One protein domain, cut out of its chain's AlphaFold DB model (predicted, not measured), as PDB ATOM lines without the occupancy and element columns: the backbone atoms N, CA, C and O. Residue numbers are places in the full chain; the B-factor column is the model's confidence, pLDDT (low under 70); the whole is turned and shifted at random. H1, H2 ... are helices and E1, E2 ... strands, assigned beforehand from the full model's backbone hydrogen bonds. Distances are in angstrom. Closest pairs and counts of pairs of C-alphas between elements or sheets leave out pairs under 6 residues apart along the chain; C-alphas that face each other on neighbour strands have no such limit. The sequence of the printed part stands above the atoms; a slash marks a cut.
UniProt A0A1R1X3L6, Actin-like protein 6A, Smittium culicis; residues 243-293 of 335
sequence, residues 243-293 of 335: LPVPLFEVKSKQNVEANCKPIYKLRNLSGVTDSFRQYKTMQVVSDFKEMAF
ATOM      1  N   LEU A 243      29.648 -26.004  -1.798       82.81
ATOM      2  CA  LEU A 243      28.315 -26.130  -1.224       82.81
ATOM      3  C   LEU A 243      27.548 -24.809  -1.410       82.81
ATOM      4  O   LEU A 243      27.976 -23.784  -0.867       82.81
ATOM      5  N   PRO A 244      26.419 -24.796  -2.139       84.69
ATOM      6  CA  PRO A 244      25.667 -23.569  -2.354       84.69
ATOM      7  C   PRO A 244      25.026 -23.098  -1.050       84.69
ATOM      8  O   PRO A 244      24.421 -23.883  -0.320       84.69
ATOM      9  N   VAL A 245      25.147 -21.800  -0.774       87.19
ATOM     10  CA  VAL A 245      24.550 -21.172   0.409       87.19
ATOM     11  C   VAL A 245      23.288 -20.416   0.005       87.19
ATOM     12  O   VAL A 245      23.344 -19.589  -0.914       87.19
ATOM     13  N   PRO A 246      22.153 -20.649   0.683       89.69
ATOM     14  CA  PRO A 246      20.910 -19.987   0.343       89.69
ATOM     15  C   PRO A 246      20.970 -18.487   0.658       89.69
ATOM     16  O   PRO A 246      21.559 -18.041   1.644       89.69
ATOM     17  N   LEU A 247      20.316 -17.682  -0.181       87.25
ATOM     18  CA  LEU A 247      20.429 -16.220  -0.135       87.25
ATOM     19  C   LEU A 247      19.972 -15.597   1.190       87.25
ATOM     20  O   LEU A 247      20.524 -14.575   1.597       87.25
ATOM     21  N   PHE A 248      18.990 -16.198   1.867       88.19
ATOM     22  CA  PHE A 248      18.444 -15.656   3.113       88.19
ATOM     23  C   PHE A 248      19.459 -15.688   4.268       88.19
ATOM     24  O   PHE A 248      19.372 -14.842   5.158       88.19
ATOM     25  N   GLU A 249      20.445 -16.592   4.230       89.44
ATOM     26  CA  GLU A 249      21.525 -16.670   5.221       89.44
ATOM     27  C   GLU A 249      22.635 -15.649   4.953       89.44
ATOM     28  O   GLU A 249      23.439 -15.363   5.838       89.44
ATOM     29  N   VAL A 250      22.704 -15.056   3.759       89.88
ATOM     30  CA  VAL A 250      23.804 -14.158   3.398       89.88
ATOM     31  C   VAL A 250      23.506 -12.721   3.838       89.88
ATOM     32  O   VAL A 250      22.505 -12.105   3.461       89.88
ATOM     33  N   LYS A 251      24.396 -12.150   4.656       89.06
ATOM     34  CA  LYS A 251      24.331 -10.757   5.126       89.06
ATOM     35  C   LYS A 251      24.959  -9.798   4.123       89.06
ATOM     36  O   LYS A 251      24.362  -8.782   3.787       89.06
ATOM     37  N   SER A 252      26.168 -10.107   3.668       86.94
ATOM     38  CA  SER A 252      26.890  -9.308   2.679       86.94
ATOM     39  C   SER A 252      27.839 -10.176   1.859       86.94
ATOM     40  O   SER A 252      28.253 -11.249   2.302       86.94
ATOM     41  N   LYS A 253      28.172  -9.705   0.656       88.06
ATOM     42  CA  LYS A 253      29.063 -10.364  -0.307       88.06
ATOM     43  C   LYS A 253      30.144  -9.381  -0.739       88.06
ATOM     44  O   LYS A 253      29.895  -8.176  -0.751       88.06
ATOM     45  N   GLN A 254      31.325  -9.888  -1.064       84.25
ATOM     46  CA  GLN A 254      32.415  -9.103  -1.639       84.25
ATOM     47  C   GLN A 254      32.681  -9.556  -3.071       84.25
ATOM     48  O   GLN A 254      32.502 -10.731  -3.395       84.25
ATOM     49  N   ASN A 255      33.112  -8.623  -3.918       82.94
ATOM     50  CA  ASN A 255      33.579  -8.973  -5.251       82.94
ATOM     51  C   ASN A 255      34.880  -9.760  -5.116       82.94
ATOM     52  O   ASN A 255      35.797  -9.338  -4.414       82.94
ATOM     53  N   VAL A 256      34.934 -10.895  -5.795       81.69
ATOM     54  CA  VAL A 256      36.121 -11.735  -5.905       81.69
ATOM     55  C   VAL A 256      36.515 -11.812  -7.373       81.69
ATOM     56  O   VAL A 256      35.661 -11.675  -8.255       81.69
ATOM     57  N   GLU A 257      37.804 -12.000  -7.637       78.38
ATOM     58  CA  GLU A 257      38.280 -12.283  -8.989       78.38
ATOM     59  C   GLU A 257      37.693 -13.607  -9.506       78.38
ATOM     60  O   GLU A 257      37.187 -14.432  -8.735       78.38
ATOM     61  N   ALA A 258      37.720 -13.801 -10.825       71.88
ATOM     62  CA  ALA A 258      37.254 -15.046 -11.426       71.88
ATOM     63  C   ALA A 258      37.997 -16.250 -10.816       71.88
ATOM     64  O   ALA A 258      39.180 -16.158 -10.500       71.88
ATOM     65  N   ASN A 259      37.290 -17.371 -10.643       72.06
ATOM     66  CA  ASN A 259      37.815 -18.642 -10.120       72.06
ATOM     67  C   ASN A 259      38.219 -18.642  -8.633       72.06
ATOM     68  O   ASN A 259      38.641 -19.671  -8.105       72.06
ATOM     69  N   CYS A 260      38.033 -17.531  -7.920       76.19
ATOM     70  CA  CYS A 260      38.177 -17.489  -6.467       76.19
ATOM     71  C   CYS A 260      36.877 -17.913  -5.765       76.19
ATOM     72  O   CYS A 260      35.772 -17.574  -6.203       76.19
ATOM     73  N   LYS A 261      37.001 -18.622  -4.630       76.00
ATOM     74  CA  LYS A 261      35.843 -18.968  -3.788       76.00
ATOM     75  C   LYS A 261      35.148 -17.678  -3.303       76.00
ATOM     76  O   LYS A 261      35.828 -16.704  -2.970       76.00
ATOM     77  N   PRO A 262      33.805 -17.648  -3.256       80.88
ATOM     78  CA  PRO A 262      33.067 -16.446  -2.888       80.88
ATOM     79  C   PRO A 262      33.308 -16.076  -1.422       80.88
ATOM     80  O   PRO A 262      33.216 -16.922  -0.533       80.88
ATOM     81  N   ILE A 263      33.550 -14.790  -1.163       82.31
ATOM     82  CA  ILE A 263      33.688 -14.251   0.193       82.31
ATOM     83  C   ILE A 263      32.359 -13.612   0.604       82.31
ATOM     84  O   ILE A 263      31.906 -12.628   0.011       82.31
ATOM     85  N   TYR A 264      31.730 -14.161   1.641       86.75
ATOM     86  CA  TYR A 264      30.465 -13.667   2.180       86.75
ATOM     87  C   TYR A 264      30.436 -13.726   3.707       86.75
ATOM     88  O   TYR A 264      31.133 -14.513   4.342       86.75
ATOM     89  N   LYS A 265      29.604 -12.870   4.305       89.06
ATOM     90  CA  LYS A 265      29.294 -12.895   5.739       89.06
ATOM     91  C   LYS A 265      27.889 -13.440   5.930       89.06
ATOM     92  O   LYS A 265      26.965 -12.976   5.261       89.06
ATOM     93  N   LEU A 266      27.728 -14.387   6.846       89.81
ATOM     94  CA  LEU A 266      26.429 -14.960   7.189       89.81
ATOM     95  C   LEU A 266      25.666 -14.066   8.177       89.81
ATOM     96  O   LEU A 266      26.251 -13.286   8.935       89.81
ATOM     97  N   ARG A 267      24.338 -14.151   8.132       90.44
ATOM     98  CA  ARG A 267      23.434 -13.594   9.139       90.44
ATOM     99  C   ARG A 267      23.434 -14.514  10.359       90.44
ATOM    100  O   ARG A 267      23.604 -15.718  10.223       90.44
ATOM    101  N   ASN A 268      23.218 -13.935  11.535       88.31
ATOM    102  CA  ASN A 268      22.943 -14.713  12.736       88.31
ATOM    103  C   ASN A 268      21.431 -14.971  12.784       88.31
ATOM    104  O   ASN A 268      20.673 -14.053  13.097       88.31
ATOM    105  N   LEU A 269      21.005 -16.161  12.363       87.69
ATOM    106  CA  LEU A 269      19.608 -16.597  12.348       87.69
ATOM    107  C   LEU A 269      19.486 -17.831  13.246       87.69
ATOM    108  O   LEU A 269      20.248 -18.780  13.080       87.69
ATOM    109  N   SER A 270      18.532 -17.819  14.173       86.88
ATOM    110  CA  SER A 270      18.159 -18.981  14.988       86.88
ATOM    111  C   SER A 270      16.954 -19.698  14.378       86.88
ATOM    112  O   SER A 270      16.125 -19.057  13.733       86.88
ATOM    113  N   GLY A 271      16.836 -21.011  14.598       86.56
ATOM    114  CA  GLY A 271      15.668 -21.791  14.168       86.56
ATOM    115  C   GLY A 271      15.587 -22.058  12.660       86.56
ATOM    116  O   GLY A 271      14.489 -22.212  12.128       86.56
ATOM    117  N   VAL A 272      16.718 -22.087  11.949       89.94
ATOM    118  CA  VAL A 272      16.751 -22.543  10.549       89.94
ATOM    119  C   VAL A 272      16.650 -24.065  10.527       89.94
ATOM    120  O   VAL A 272      17.508 -24.744  11.079       89.94
ATOM    121  N   THR A 273      15.617 -24.596   9.875       92.25
ATOM    122  CA  THR A 273      15.449 -26.043   9.695       92.25
ATOM    123  C   THR A 273      16.198 -26.529   8.452       92.25
ATOM    124  O   THR A 273      16.352 -25.788   7.472       92.25
ATOM    125  N   ASP A 274      16.620 -27.795   8.454       91.69
ATOM    126  CA  ASP A 274      17.313 -28.400   7.309       91.69
ATOM    127  C   ASP A 274      16.431 -28.440   6.055       91.69
ATOM    128  O   ASP A 274      16.910 -28.185   4.949       91.69
ATOM    129  N   SER A 275      15.127 -28.685   6.222       93.38
ATOM    130  CA  SER A 275      14.171 -28.742   5.110       93.38
ATOM    131  C   SER A 275      14.023 -27.385   4.411       93.38
ATOM    132  O   SER A 275      14.110 -27.304   3.183       93.38
ATOM    133  N   PHE A 276      13.881 -26.295   5.176       92.88
ATOM    134  CA  PHE A 276      13.812 -24.944   4.618       92.88
ATOM    135  C   PHE A 276      15.131 -24.540   3.963       92.88
ATOM    136  O   PHE A 276      15.141 -23.975   2.863       92.88
ATOM    137  N   ARG A 277      16.257 -24.863   4.612       92.81
ATOM    138  CA  ARG A 277      17.587 -24.600   4.063       92.81
ATOM    139  C   ARG A 277      17.771 -25.309   2.725       92.81
ATOM    140  O   ARG A 277      18.146 -24.660   1.753       92.81
ATOM    141  N   GLN A 278      17.448 -26.600   2.650       92.44
ATOM    142  CA  GLN A 278      17.539 -27.389   1.424       92.44
ATOM    143  C   GLN A 278      16.640 -26.826   0.320       92.44
ATOM    144  O   GLN A 278      17.113 -26.643  -0.800       92.44
ATOM    145  N   TYR A 279      15.385 -26.492   0.627       93.12
ATOM    146  CA  TYR A 279      14.460 -25.880  -0.330       93.12
ATOM    147  C   TYR A 279      15.035 -24.592  -0.938       93.12
ATOM    148  O   TYR A 279      15.103 -24.441  -2.160       93.12
ATOM    149  N   LYS A 280      15.544 -23.682  -0.099       92.56
ATOM    150  CA  LYS A 280      16.151 -22.426  -0.563       92.56
ATOM    151  C   LYS A 280      17.470 -22.623  -1.303       92.56
ATOM    152  O   LYS A 280      17.746 -21.883  -2.244       92.56
ATOM    153  N   THR A 281      18.266 -23.615  -0.922       92.12
ATOM    154  CA  THR A 281      19.475 -23.995  -1.663       92.12
ATOM    155  C   THR A 281      19.115 -24.488  -3.063       92.12
ATOM    156  O   THR A 281      19.720 -24.052  -4.038       92.12
ATOM    157  N   MET A 282      18.084 -25.328  -3.187       92.00
ATOM    158  CA  MET A 282      17.616 -25.835  -4.478       92.00
ATOM    159  C   MET A 282      17.088 -24.729  -5.394       92.00
ATOM    160  O   MET A 282      17.314 -24.804  -6.601       92.00
ATOM    161  N   GLN A 283      16.459 -23.681  -4.849       91.00
ATOM    162  CA  GLN A 283      16.078 -22.497  -5.631       91.00
ATOM    163  C   GLN A 283      17.306 -21.809  -6.245       91.00
ATOM    164  O   GLN A 283      17.341 -21.602  -7.451       91.00
ATOM    165  N   VAL A 284      18.361 -21.567  -5.455       90.69
ATOM    166  CA  VAL A 284      19.612 -20.963  -5.959       90.69
ATOM    167  C   VAL A 284      20.252 -21.816  -7.058       90.69
ATOM    168  O   VAL A 284      20.746 -21.287  -8.053       90.69
ATOM    169  N   VAL A 285      20.243 -23.143  -6.904       91.44
ATOM    170  CA  VAL A 285      20.771 -24.049  -7.935       91.44
ATOM    171  C   VAL A 285      19.872 -24.065  -9.174       91.44
ATOM    172  O   VAL A 285      20.381 -24.204 -10.285       91.44
ATOM    173  N   SER A 286      18.556 -23.897  -9.023       91.69
ATOM    174  CA  SER A 286      17.639 -23.784 -10.163       91.69
ATOM    175  C   SER A 286      17.883 -22.501 -10.956       91.69
ATOM    176  O   SER A 286      17.979 -22.575 -12.179       91.69
ATOM    177  N   ASP A 287      18.088 -21.367 -10.284       90.06
ATOM    178  CA  ASP A 287      18.453 -20.106 -10.943       90.06
ATOM    179  C   ASP A 287      19.785 -20.264 -11.695       90.06
ATOM    180  O   ASP A 287      19.926 -19.878 -12.856       90.06
ATOM    181  N   PHE A 288      20.766 -20.922 -11.068       86.94
ATOM    182  CA  PHE A 288      22.043 -21.225 -11.712       86.94
ATOM    183  C   PHE A 288      21.883 -22.135 -12.940       86.94
ATOM    184  O   PHE A 288      22.515 -21.895 -13.969       86.94
ATOM    185  N   LYS A 289      21.015 -23.150 -12.861       89.50
ATOM    186  CA  LYS A 289      20.673 -24.029 -13.987       89.50
ATOM    187  C   LYS A 289      20.141 -23.218 -15.172       89.50
ATOM    188  O   LYS A 289      20.599 -23.436 -16.287       89.50
ATOM    189  N   GLU A 290      19.227 -22.280 -14.935       86.88
ATOM    190  CA  GLU A 290      18.636 -21.439 -15.987       86.88
ATOM    191  C   GLU A 290      19.646 -20.471 -16.620       86.88
ATOM    192  O   GLU A 290      19.553 -20.165 -17.808       86.88
ATOM    193  N   MET A 291      20.635 -20.014 -15.851       85.56
ATOM    194  CA  MET A 291      21.639 -19.062 -16.331       85.56
ATOM    195  C   MET A 291      22.834 -19.714 -17.040       85.56
ATOM    196  O   MET A 291      23.405 -19.101 -17.944       85.56
ATOM    197  N   ALA A 292      23.260 -20.903 -16.604       82.75
ATOM    198  CA  ALA A 292      24.558 -21.472 -16.979       82.75
ATOM    199  C   ALA A 292      24.483 -22.738 -17.844       82.75
ATOM    200  O   ALA A 292      25.458 -23.056 -18.526       82.75
ATOM    201  N   PHE A 293      23.370 -23.478 -17.828       82.44
ATOM    202  CA  PHE A 293      23.272 -24.750 -18.545       82.44
ATOM    203  C   PHE A 293      22.533 -24.601 -19.873       82.44
ATOM    204  O   PHE A 293      21.537 -23.895 -19.988       82.44
TER     205      PHE A 293
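Overview. This is residues 243 to 293 of the 335 residues of the protein "Actin-like protein 6A" of Smittium culicis (UniProt A0A1R1X3L6). What shape does the model show? A short two-stranded hairpin, E1 and E2, stands across a gap from one straight helix, H1, and residues 267 to 273 join the two sides, with residues 243 to 247 running between them. Residues 256 to 261 of the hairpin's loop stick out, and so do residues 286 to 293, of which 286 to 292 belong to H1. What is it made of? The printed part has 51 residues with two named strands and one named helix, in the order E1, E2, H1; the class is mixed, and the sheet E1 - E2 is antiparallel. How large is it? It is flat, 34 by 25 by 13 A, and only just loose, close to compact, with a radius of gyration of the C-alphas of 12.3 A.

Along the chain. Where are the strands? E1 is residues 250 to 253, beginning at C-alpha 250 at (23.804, -14.158, 3.398), and E2 is residues 264 to 266. Their lengths from first to last C-alpha are 7.5 A and 6.6 A. Where is the helix? H1 is residues 274 to 292, 26.3 A long, ending at C-alpha 292 at (24.558, -21.472, -16.979).

Arrangement. How do E1 and E2 pair? They form an antiparallel hairpin, with 163 degrees between their directions. C-alphas 253 and 264 face each other at 4.4 A, and N 251 and O 265 are within hydrogen-bond range at 2.8 A, as are N 265 and O 252 at 2.9 A. How does H1 stand? H1 and E1 are apart, with no C-alpha of the one within 8 A of the other. In H1 every O i to N i+4 pair is within hydrogen-bond range.

Size, cuts and confidence. What are its extremes? The C-alphas of Ser 270 and Phe 293 are the two farthest apart, at 34.4 A. Are there cuts or long links? The printed part has no cut, and the links E1 to E2 and E2 to H1 are short. Is confidence low anywhere? The mean pLDDT of the printed part is 87.0, and no printed residue is under 70.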